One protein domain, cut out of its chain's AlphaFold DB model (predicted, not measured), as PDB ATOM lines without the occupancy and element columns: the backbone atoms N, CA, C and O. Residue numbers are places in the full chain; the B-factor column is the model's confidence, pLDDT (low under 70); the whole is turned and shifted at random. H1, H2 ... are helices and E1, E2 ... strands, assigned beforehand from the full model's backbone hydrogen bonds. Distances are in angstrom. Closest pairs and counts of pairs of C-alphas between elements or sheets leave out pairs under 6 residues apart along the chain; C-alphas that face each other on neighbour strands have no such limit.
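This is residues 320 to 399 of the 403 residues of an uncharacterized protein of Mytilus galloprovincialis (UniProt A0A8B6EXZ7). A small sheet of three strands, E1, E2 and E3, is crossed on E3 by the hairpin E4 and E5; two short helices, H1 and H2, pack together beyond that hairpin, and a third hairpin, E6 and E7, forms the far end. The printed part has 80 residues, with two named helices and seven named strands that follow each other along the chain as E1 E2 E3 H1 E4 E5 H2 E6 E7; the helices hold 13 and the strands 30 of the 80 printed residues. The largest sheet runs E1, E2, E3 and is mixed; the class is mixed, helices and strands. The whole is only just loose, close to compact, with a radius of gyration of the C-alphas of 14.0 A and spans of 41 by 31 by 25 A.

E2, residues 336 to 342, is 19.3 A long; E3, residues 348 to 352, is 12.8 A. E1 is residues 320 to 323, with C-alpha 320 at (50.967, 35.186, -47.316). H1 is residues 361 to 366, E4 367 to 370, E5 373 to 376, and H2 378 to 384. E6 is residues 391 to 393 and E7 396 to 398, with C-alpha 398 at (34.505, 47.671, -60.389).

E1 and E2 are parallel, with N 323 and O 338 2.8 A apart. E2 and E3 form an antiparallel hairpin, with N 339 and O 351 at 2.8 A. The closest C-alphas of E3 and E5 are those of Lys 351 and Tyr 375, 4.4 A apart. E4 and E5 form a hairpin, with N 368 and O 375 at 2.8 A. H1 and H2 touch at Cys 366 and Leu 380, their closest C-alphas, 4.9 A apart, at a steep tilt of 45 degrees, opposite ways. In both, every O i to N i+4 pair is within hydrogen-bond range. Neither is on the three-stranded sheet. The hairpin E6 and E7 has N 391 and O 398 at 2.8 A; H2 and E7 are only just apart, at 8.3 A.

The C-alphas of His 327 and Asp 389 are the farthest apart, 42.5 A. The printed part has no cut, and the link E1 to E2 is long, 12 residues. Mean pLDDT of the printed part is 74.8; 25 residues are under 70, among them 326 to 339 and 354 to 360.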
ATOM      1  N   VAL A 320      51.729  35.048 -48.565       78.62
ATOM      2  CA  VAL A 320      50.967  35.186 -47.316       78.62
ATOM      3  C   VAL A 320      50.075  33.971 -47.122       78.62
ATOM      4  O   VAL A 320      49.312  33.599 -48.007       78.62
ATOM      5  N   HIS A 321      50.144  33.375 -45.938       79.19
ATOM      6  CA  HIS A 321      49.310  32.248 -45.553       79.19
ATOM      7  C   HIS A 321      48.560  32.555 -44.260       79.19
ATOM      8  O   HIS A 321      49.131  33.063 -43.295       79.19
ATOM      9  N   VAL A 322      47.274  32.216 -44.239       80.81
ATOM     10  CA  VAL A 322      46.401  32.384 -43.075       80.81
ATOM     11  C   VAL A 322      46.200  31.022 -42.415       80.81
ATOM     12  O   VAL A 322      45.843  30.060 -43.093       80.81
ATOM     13  N   TYR A 323      46.426  30.941 -41.106       79.00
ATOM     14  CA  TYR A 323      46.288  29.730 -40.305       79.00
ATOM     15  C   TYR A 323      45.378  29.976 -39.104       79.00
ATOM     16  O   TYR A 323      45.393  31.042 -38.495       79.00
ATOM     17  N   GLU A 324      44.620  28.952 -38.724       73.50
ATOM     18  CA  GLU A 324      43.809  28.984 -37.503       73.50
ATOM     19  C   GLU A 324      44.678  28.949 -36.239       73.50
ATOM     20  O   GLU A 324      44.388  29.614 -35.253       73.50
ATOM     21  N   SER A 325      45.785  28.205 -36.282       71.31
ATOM     22  CA  SER A 325      46.734  28.104 -35.179       71.31
ATOM     23  C   SER A 325      48.160  27.991 -35.694       71.31
ATOM     24  O   SER A 325      48.433  27.341 -36.704       71.31
ATOM     25  N   ILE A 326      49.079  28.572 -34.927       65.62
ATOM     26  CA  ILE A 326      50.531  28.514 -35.118       65.62
ATOM     27  C   ILE A 326      51.066  27.078 -35.246       65.62
ATOM     28  O   ILE A 326      52.060  26.844 -35.923       65.62
ATOM     29  N   HIS A 327      50.379  26.095 -34.657       66.50
ATOM     30  CA  HIS A 327      50.793  24.690 -34.693       66.50
ATOM     31  C   HIS A 327      50.774  24.108 -36.117       66.50
ATOM     32  O   HIS A 327      51.453  23.120 -36.385       66.50
ATOM     33  N   TYR A 328      50.029  24.733 -37.035       64.12
ATOM     34  CA  TYR A 328      49.935  24.335 -38.439       64.12
ATOM     35  C   TYR A 328      50.917  25.081 -39.356       64.12
ATOM     36  O   TYR A 328      51.057  24.720 -40.528       64.12
ATOM     37  N   ALA A 329      51.618  26.098 -38.844       61.03
ATOM     38  CA  ALA A 329      52.618  26.851 -39.591       61.03
ATOM     39  C   ALA A 329      53.914  26.026 -39.705       61.03
ATOM     40  O   ALA A 329      54.823  26.125 -38.886       61.03
ATOM     41  N   THR A 330      53.999  25.158 -40.713       54.84
ATOM     42  CA  THR A 330      55.216  24.383 -40.993       54.84
ATOM     43  C   THR A 330      56.140  25.142 -41.951       54.84
ATOM     44  O   THR A 330      55.750  25.522 -43.051       54.84
ATOM     45  N   TYR A 331      57.367  25.382 -41.476       54.12
ATOM     46  CA  TYR A 331      58.597  25.793 -42.170       54.12
ATOM     47  C   TYR A 331      58.489  26.238 -43.644       54.12
ATOM     48  O   TYR A 331      58.643  25.445 -44.572       54.12
ATOM     49  N   ALA A 332      58.413  27.553 -43.855       52.72
ATOM     50  CA  ALA A 332      58.911  28.200 -45.068       52.72
ATOM     51  C   ALA A 332      59.526  29.556 -44.689       52.72
ATOM     52  O   ALA A 332      58.813  30.471 -44.290       52.72
ATOM     53  N   ALA A 333      60.850  29.690 -44.814       51.56
ATOM     54  CA  ALA A 333      61.632  30.820 -44.289       51.56
ATOM     55  C   ALA A 333      61.337  32.200 -44.930       51.56
ATOM     56  O   ALA A 333      61.911  33.190 -44.501       51.56
ATOM     57  N   ASN A 334      60.433  32.278 -45.914       54.16
ATOM     58  CA  ASN A 334      60.125  33.486 -46.693       54.16
ATOM     59  C   ASN A 334      58.611  33.760 -46.824       54.16
ATOM     60  O   ASN A 334      58.180  34.371 -47.803       54.16
ATOM     61  N   ARG A 335      57.775  33.264 -45.900       61.75
ATOM     62  CA  ARG A 335      56.310  33.432 -45.964       61.75
ATOM     63  C   ARG A 335      55.774  34.138 -44.720       61.75
ATOM     64  O   ARG A 335      56.261  33.904 -43.620       61.75
ATOM     65  N   ILE A 336      54.778  35.005 -44.907       64.62
ATOM     66  CA  ILE A 336      54.098  35.716 -43.817       64.62
ATOM     67  C   ILE A 336      52.925  34.868 -43.337       64.62
ATOM     68  O   ILE A 336      52.096  34.437 -44.140       64.62
ATOM     69  N   PHE A 337      52.848  34.675 -42.026       67.06
ATOM     70  CA  PHE A 337      51.784  33.932 -41.367       67.06
ATOM     71  C   PHE A 337      50.786  34.903 -40.728       67.06
ATOM     72  O   PHE A 337      51.171  35.883 -40.088       67.06
ATOM     73  N   ILE A 338      49.499  34.631 -40.904       64.81
ATOM     74  CA  ILE A 338      48.408  35.382 -40.284       64.81
ATOM     75  C   ILE A 338      47.581  34.421 -39.438       64.81
ATOM     76  O   ILE A 338      47.136  33.394 -39.945       64.81
ATOM     77  N   LEU A 339      47.358  34.757 -38.170       69.81
ATOM     78  CA  LEU A 339      46.513  33.987 -37.262       69.81
ATOM     79  C   LEU A 339      45.079  34.518 -37.267       69.81
ATOM     80  O   LEU A 339      44.859  35.733 -37.285       69.81
ATOM     81  N   LEU A 340      44.116  33.599 -37.224       72.62
ATOM     82  CA  LEU A 340      42.709  33.929 -37.018       72.62
ATOM     83  C   LEU A 340      42.482  34.347 -35.559       72.62
ATOM     84  O   LEU A 340      42.769  33.589 -34.637       72.62
ATOM     85  N   ASP A 341      41.941  35.544 -35.351       69.81
ATOM     86  CA  ASP A 341      41.399  35.987 -34.064       69.81
ATOM     87  C   ASP A 341      39.866  36.009 -34.181       69.81
ATOM     88  O   ASP A 341      39.296  36.664 -35.066       69.81
ATOM     89  N   HIS A 342      39.205  35.169 -33.380       71.88
ATOM     90  CA  HIS A 342      37.806  34.791 -33.573       71.88
ATOM     91  C   HIS A 342      36.862  35.992 -33.422       71.88
ATOM     92  O   HIS A 342      36.915  36.748 -32.452       71.88
ATOM     93  N   THR A 343      35.950  36.145 -34.380       68.06
ATOM     94  CA  THR A 343      34.859  37.129 -34.347       68.06
ATOM     95  C   THR A 343      33.528  36.411 -34.666       68.06
ATOM     96  O   THR A 343      33.514  35.175 -34.675       68.06
ATOM     97  N   PRO A 344      32.374  37.100 -34.818       72.25
ATOM     98  CA  PRO A 344      31.102  36.442 -35.122       72.25
ATOM     99  C   PRO A 344      31.184  35.510 -36.338       72.25
ATOM    100  O   PRO A 344      32.012  35.706 -37.225       72.25
ATOM    101  N   SER A 345      30.289  34.518 -36.398       68.44
ATOM    102  CA  SER A 345      30.239  33.536 -37.490       68.44
ATOM    103  C   SER A 345      30.304  34.208 -38.870       68.44
ATOM    104  O   SER A 345      29.547  35.137 -39.148       68.44
ATOM    105  N   GLY A 346      31.234  33.749 -39.713       69.50
ATOM    106  CA  GLY A 346      31.491  34.301 -41.049       69.50
ATOM    107  C   GLY A 346      32.539  35.419 -41.109       69.50
ATOM    108  O   GLY A 346      32.907  35.830 -42.205       69.50
ATOM    109  N   PHE A 347      33.060  35.884 -39.970       79.50
ATOM    110  CA  PHE A 347      34.083  36.926 -39.906       79.50
ATOM    111  C   PHE A 347      35.274  36.481 -39.051       79.50
ATOM    112  O   PHE A 347      35.180  35.590 -38.208       79.50
ATOM    113  N   THR A 348      36.423  37.121 -39.267       84.81
ATOM    114  CA  THR A 348      37.621  36.938 -38.443       84.81
ATOM    115  C   THR A 348      38.513  38.171 -38.523       84.81
ATOM    116  O   THR A 348      38.401  38.970 -39.460       84.81
ATOM    117  N   LYS A 349      39.391  38.348 -37.538       85.44
ATOM    118  CA  LYS A 349      40.505  39.288 -37.629       85.44
ATOM    119  C   LYS A 349      41.760  38.539 -38.047       85.44
ATOM    120  O   LYS A 349      42.031  37.438 -37.586       85.44
ATOM    121  N   LEU A 350      42.537  39.189 -38.900       86.50
ATOM    122  CA  LEU A 350      43.800  38.683 -39.411       86.50
ATOM    123  C   LEU A 350      44.942  39.292 -38.598       86.50
ATOM    124  O   LEU A 350      45.314  40.442 -38.836       86.50
ATOM    125  N   LYS A 351      45.464  38.547 -37.621       84.00
ATOM    126  CA  LYS A 351      46.589  38.963 -36.773       84.00
ATOM    127  C   LYS A 351      47.915  38.605 -37.439       84.00
ATOM    128  O   LYS A 351      48.107  37.458 -37.830       84.00
ATOM    129  N   LEU A 352      48.843  39.552 -37.539       79.44
ATOM    130  CA  LEU A 352      50.192  39.274 -38.031       79.44
ATOM    131  C   LEU A 352      50.987  38.461 -37.008       79.44
ATOM    132  O   LEU A 352      51.016  38.792 -35.822       79.44
ATOM    133  N   TYR A 353      51.620  37.392 -37.484       74.00
ATOM    134  CA  TYR A 353      52.501  36.553 -36.687       74.00
ATOM    135  C   TYR A 353      53.960  36.992 -36.869       74.00
ATOM    136  O   TYR A 353      54.410  37.161 -38.000       74.00
ATOM    137  N   ASP A 354      54.668  37.157 -35.746       63.91
ATOM    138  CA  ASP A 354      55.987  37.787 -35.609       63.91
ATOM    139  C   ASP A 354      56.043  39.260 -36.060       63.91
ATOM    140  O   ASP A 354      55.493  39.657 -37.082       63.91
ATOM    141  N   ASN A 355      56.756  40.103 -35.301       55.00
ATOM    142  CA  ASN A 355      56.977  41.537 -35.571       55.00
ATOM    143  C   ASN A 355      57.801  41.811 -36.854       55.00
ATOM    144  O   ASN A 355      58.511  42.812 -36.917       55.00
ATOM    145  N   LEU A 356      57.755  40.932 -37.859       54.72
ATOM    146  CA  LEU A 356      58.394  41.069 -39.162       54.72
ATOM    147  C   LEU A 356      57.811  42.282 -39.894       54.72
ATOM    148  O   LEU A 356      56.702  42.218 -40.436       54.72
ATOM    149  N   PRO A 357      58.535  43.411 -39.968       49.19
ATOM    150  CA  PRO A 357      58.070  44.542 -40.729       49.19
ATOM    151  C   PRO A 357      58.394  44.282 -42.205       49.19
ATOM    152  O   PRO A 357      59.550  44.132 -42.588       49.19
ATOM    153  N   LYS A 358      57.371  44.404 -43.052       53.38
ATOM    154  CA  LYS A 358      57.482  45.156 -44.316       53.38
ATOM    155  C   LYS A 358      58.314  44.551 -45.459       53.38
ATOM    156  O   LYS A 358      58.696  45.296 -46.353       53.38
ATOM    157  N   CYS A 359      58.535  43.238 -45.526       52.41
ATOM    158  CA  CYS A 359      59.093  42.654 -46.760       52.41
ATOM    159  C   CYS A 359      58.102  42.751 -47.937       52.41
ATOM    160  O   CYS A 359      58.513  42.817 -49.089       52.41
ATOM    161  N   ILE A 360      56.797  42.807 -47.641       66.12
ATOM    162  CA  ILE A 360      55.734  42.977 -48.632       66.12
ATOM    163  C   ILE A 360      55.071  44.350 -48.415       66.12
ATOM    164  O   ILE A 360      54.373  44.529 -47.409       66.12
ATOM    165  N   PRO A 361      55.255  45.319 -49.335       75.12
ATOM    166  CA  PRO A 361      54.731  46.681 -49.210       75.12
ATOM    167  C   PRO A 361      53.234  46.757 -48.889       75.12
ATOM    168  O   PRO A 361      52.842  47.548 -48.033       75.12
ATOM    169  N   VAL A 362      52.413  45.888 -49.498       79.12
ATOM    170  CA  VAL A 362      50.962  45.858 -49.253       79.12
ATOM    171  C   VAL A 362      50.623  45.532 -47.796       79.12
ATOM    172  O   VAL A 362      49.843  46.247 -47.175       79.12
ATOM    173  N   ILE A 363      51.257  44.523 -47.193       80.56
ATOM    174  CA  ILE A 363      50.988  44.139 -45.799       80.56
ATOM    175  C   ILE A 363      51.374  45.268 -44.845       80.56
ATOM    176  O   ILE A 363      50.610  45.601 -43.941       80.56
ATOM    177  N   GLY A 364      52.522  45.908 -45.082       80.31
ATOM    178  CA  GLY A 364      52.981  47.032 -44.266       80.31
ATOM    179  C   GLY A 364      52.024  48.226 -44.291       80.31
ATOM    180  O   GLY A 364      51.760  48.803 -43.239       80.31
ATOM    181  N   GLN A 365      51.484  48.577 -45.461       83.44
ATOM    182  CA  GLN A 365      50.555  49.706 -45.606       83.44
ATOM    183  C   GLN A 365      49.148  49.400 -45.084       83.44
ATOM    184  O   GLN A 365      48.429  50.313 -44.687       83.44
ATOM    185  N   CYS A 366      48.769  48.122 -45.040       87.44
ATOM    186  CA  CYS A 366      47.442  47.696 -44.596       87.44
ATOM    187  C   CYS A 366      47.380  47.301 -43.114       87.44
ATOM    188  O   CYS A 366      46.310  46.947 -42.617       87.44
ATOM    189  N   SER A 367      48.506  47.333 -42.401       87.19
ATOM    190  CA  SER A 367      48.595  46.928 -40.995       87.19
ATOM    191  C   SER A 367      48.137  48.027 -40.032       87.19
ATOM    192  O   SER A 367      48.463  49.199 -40.208       87.19
ATOM    193  N   GLN A 368      47.431  47.646 -38.969       87.44
ATOM    194  CA  GLN A 368      47.035  48.525 -37.867       87.44
ATOM    195  C   GLN A 368      47.361  47.878 -36.520       87.44
ATOM    196  O   GLN A 368      47.044  46.711 -36.286       87.44
ATOM    197  N   THR A 369      47.973  48.647 -35.621       85.81
ATOM    198  CA  THR A 369      48.292  48.194 -34.261       85.81
ATOM    199  C   THR A 369      47.142  48.516 -33.313       85.81
ATOM    200  O   THR A 369      46.718  49.667 -33.205       85.81
ATOM    201  N   LEU A 370      46.653  47.498 -32.606       83.50
ATOM    202  CA  LEU A 370      45.633  47.599 -31.566       83.50
ATOM    203  C   LEU A 370      46.210  46.999 -30.278       83.50
ATOM    204  O   LEU A 370      46.323  45.782 -30.136       83.50
ATOM    205  N   GLY A 371      46.599  47.857 -29.333       85.19
ATOM    206  CA  GLY A 371      47.309  47.428 -28.124       85.19
ATOM    207  C   GLY A 371      48.738  46.976 -28.440       85.19
ATOM    208  O   GLY A 371      49.508  47.742 -29.012       85.19
ATOM    209  N   GLN A 372      49.091  45.747 -28.053       82.44
ATOM    210  CA  GLN A 372      50.404  45.136 -28.326       82.44
ATOM    211  C   GLN A 372      50.435  44.315 -29.625       82.44
ATOM    212  O   GLN A 372      51.465  43.743 -29.958       82.44
ATOM    213  N   GLU A 373      49.315  44.250 -30.346       84.81
ATOM    214  CA  GLU A 373      49.117  43.324 -31.458       84.81
ATOM    215  C   GLU A 373      48.874  44.071 -32.768       84.81
ATOM    216  O   GLU A 373      48.245  45.135 -32.788       84.81
ATOM    217  N   THR A 374      49.341  43.504 -33.879       85.00
ATOM    218  CA  THR A 374      49.162  44.078 -35.218       85.00
ATOM    219  C   THR A 374      48.215  43.225 -36.053       85.00
ATOM    220  O   THR A 374      48.363  42.008 -36.140       85.00
ATOM    221  N   TYR A 375      47.249  43.877 -36.696       87.06
ATOM    222  CA  TYR A 375      46.229  43.251 -37.533       87.06
ATOM    223  C   TYR A 375      46.248  43.820 -38.949       87.06
ATOM    224  O   TYR A 375      46.621  44.974 -39.152       87.06
ATOM    225  N   ILE A 376      45.772  43.045 -39.921       86.38
ATOM    226  CA  ILE A 376      45.500  43.547 -41.272       86.38
ATOM    227  C   ILE A 376      44.123  44.204 -41.301       86.38
ATOM    228  O   ILE A 376      43.100  43.565 -41.049       86.38
ATOM    229  N   SER A 377      44.094  45.488 -41.642       88.31
ATOM    230  CA  SER A 377      42.855  46.220 -41.865       88.31
ATOM    231  C   SER A 377      42.271  45.845 -43.220       88.31
ATOM    232  O   SER A 377      42.842  46.158 -44.263       88.31
ATOM    233  N   SER A 378      41.092  45.218 -43.220       86.88
ATOM    234  CA  SER A 378      40.382  44.883 -44.461       86.88
ATOM    235  C   SER A 378      40.011  46.126 -45.277       86.88
ATOM    236  O   SER A 378      39.926  46.048 -46.498       86.88
ATOM    237  N   LYS A 379      39.813  47.280 -44.621       86.31
ATOM    238  CA  LYS A 379      39.552  48.563 -45.287       86.31
ATOM    239  C   LYS A 379      40.785  49.040 -46.052       86.31
ATOM    240  O   LYS A 379      40.688  49.232 -47.258       86.31
ATOM    241  N   LEU A 380      41.926  49.158 -45.366       87.75
ATOM    242  CA  LEU A 380      43.179  49.592 -45.994       87.75
ATOM    243  C   LEU A 380      43.618  48.615 -47.091       87.75
ATOM    244  O   LEU A 380      44.103  49.042 -48.130       87.75
ATOM    245  N   PHE A 381      43.390  47.313 -46.886       86.25
ATOM    246  CA  PHE A 381      43.686  46.294 -47.887       86.25
ATOM    247  C   PHE A 381      42.882  46.475 -49.170       86.25
ATOM    248  O   PHE A 381      43.453  46.386 -50.249       86.25
ATOM    249  N   ARG A 382      41.580  46.772 -49.071       83.12
ATOM    250  CA  ARG A 382      40.787  47.110 -50.259       83.12
ATOM    251  C   ARG A 382      41.312  48.395 -50.900       83.12
ATOM    252  O   ARG A 382      41.607  48.378 -52.088       83.12
ATOM    253  N   GLU A 383      41.488  49.459 -50.114       83.62
ATOM    254  CA  GLU A 383      41.981  50.778 -50.558       83.62
ATOM    255  C   GLU A 383      43.328  50.719 -51.287       83.62
ATOM    256  O   GLU A 383      43.516  51.442 -52.258       83.62
ATOM    257  N   TYR A 384      44.227  49.814 -50.894       83.50
ATOM    258  CA  TYR A 384      45.529  49.642 -51.540       83.50
ATOM    259  C   TYR A 384      45.436  49.256 -53.027       83.50
ATOM    260  O   TYR A 384      46.298  49.645 -53.813       83.50
ATOM    261  N   PHE A 385      44.411  48.491 -53.419       78.12
ATOM    262  CA  PHE A 385      44.232  48.028 -54.801       78.12
ATOM    263  C   PHE A 385      43.265  48.892 -55.622       78.12
ATOM    264  O   PHE A 385      43.074  48.609 -56.804       78.12
ATOM    265  N   LEU A 386      42.681  49.945 -55.037       76.56
ATOM    266  CA  LEU A 386      41.808  50.853 -55.779       76.56
ATOM    267  C   LEU A 386      42.614  51.739 -56.727       76.56
ATOM    268  O   LEU A 386      43.450  52.532 -56.300       76.56
ATOM    269  N   SER A 387      42.301  51.652 -58.017       72.69
ATOM    270  CA  SER A 387      42.634  52.709 -58.972       72.69
ATOM    271  C   SER A 387      41.676  53.895 -58.819       72.69
ATOM    272  O   SER A 387      40.536  53.702 -58.396       72.69
ATOM    273  N   GLU A 388      42.105  55.095 -59.228       71.69
ATOM    274  CA  GLU A 388      41.343  56.354 -59.086       71.69
ATOM    275  C   GLU A 388      39.919  56.298 -59.670       71.69
ATOM    276  O   GLU A 388      39.027  56.972 -59.161       71.69
ATOM    277  N   ASP A 389      39.685  55.442 -60.668       79.88
ATOM    278  CA  ASP A 389      38.399  55.330 -61.362       79.88
ATOM    279  C   ASP A 389      37.476  54.214 -60.833       79.88
ATOM    280  O   ASP A 389      36.370  54.063 -61.339       79.88
ATOM    281  N   MET A 390      37.887  53.401 -59.850       81.19
ATOM    282  CA  MET A 390      37.077  52.263 -59.380       81.19
ATOM    283  C   MET A 390      36.136  52.623 -58.223       81.19
ATOM    284  O   MET A 390      36.476  53.393 -57.324       81.19
ATOM    285  N   ILE A 391      34.964  51.989 -58.200       81.94
ATOM    286  CA  ILE A 391      33.988  52.066 -57.108       81.94
ATOM    287  C   ILE A 391      33.987  50.781 -56.276       81.94
ATOM    288  O   ILE A 391      34.181  49.682 -56.789       81.94
ATOM    289  N   ILE A 392      33.766  50.918 -54.965       78.12
ATOM    290  CA  ILE A 392      33.716  49.797 -54.015       78.12
ATOM    291  C   ILE A 392      32.263  49.383 -53.788       78.12
ATOM    292  O   ILE A 392      31.442  50.215 -53.398       78.12
ATOM    293  N   HIS A 393      31.966  48.089 -53.909       80.06
ATOM    294  CA  HIS A 393      30.681  47.508 -53.514       80.06
ATOM    295  C   HIS A 393      30.902  46.182 -52.769       80.06
ATOM    296  O   HIS A 393      31.338  45.175 -53.323       80.06
ATOM    297  N   GLY A 394      30.629  46.177 -51.461       77.00
ATOM    298  CA  GLY A 394      30.916  45.015 -50.615       77.00
ATOM    299  C   GLY A 394      32.419  44.668 -50.599       77.00
ATOM    300  O   GLY A 394      33.230  45.553 -50.309       77.00
ATOM    301  N   PRO A 395      32.816  43.402 -50.853       76.25
ATOM    302  CA  PRO A 395      34.223  43.009 -50.951       76.25
ATOM    303  C   PRO A 395      34.865  43.329 -52.313       76.25
ATOM    304  O   PRO A 395      36.079  43.182 -52.437       76.25
ATOM    305  N   CYS A 396      34.080  43.755 -53.306       80.31
ATOM    306  CA  CYS A 396      34.502  43.892 -54.699       80.31
ATOM    307  C   CYS A 396      34.774  45.351 -55.098       80.31
ATOM    308  O   CYS A 396      34.380  46.302 -54.410       80.31
ATOM    309  N   GLN A 397      35.466  45.501 -56.228       83.06
ATOM    310  CA  GLN A 397      35.777  46.769 -56.884       83.06
ATOM    311  C   GLN A 397      35.483  46.634 -58.377       83.06
ATOM    312  O   GLN A 397      35.800  45.603 -58.971       83.06
ATOM    313  N   SER A 398      34.904  47.667 -58.977       81.88
ATOM    314  CA  SER A 398      34.505  47.671 -60.389       81.88
ATOM    315  C   SER A 398      34.589  49.076 -60.981       81.88
ATOM    316  O   SER A 398      34.711  50.062 -60.249       81.88
ATOM    317  N   LEU A 399      34.579  49.182 -62.312       80.62
ATOM    318  CA  LEU A 399      34.509  50.480 -62.983       80.62
ATOM    319  C   LEU A 399      33.081  51.052 -62.905       80.62
ATOM    320  O   LEU A 399      32.111  50.303 -62.759       80.62
TER     321      LEU A 399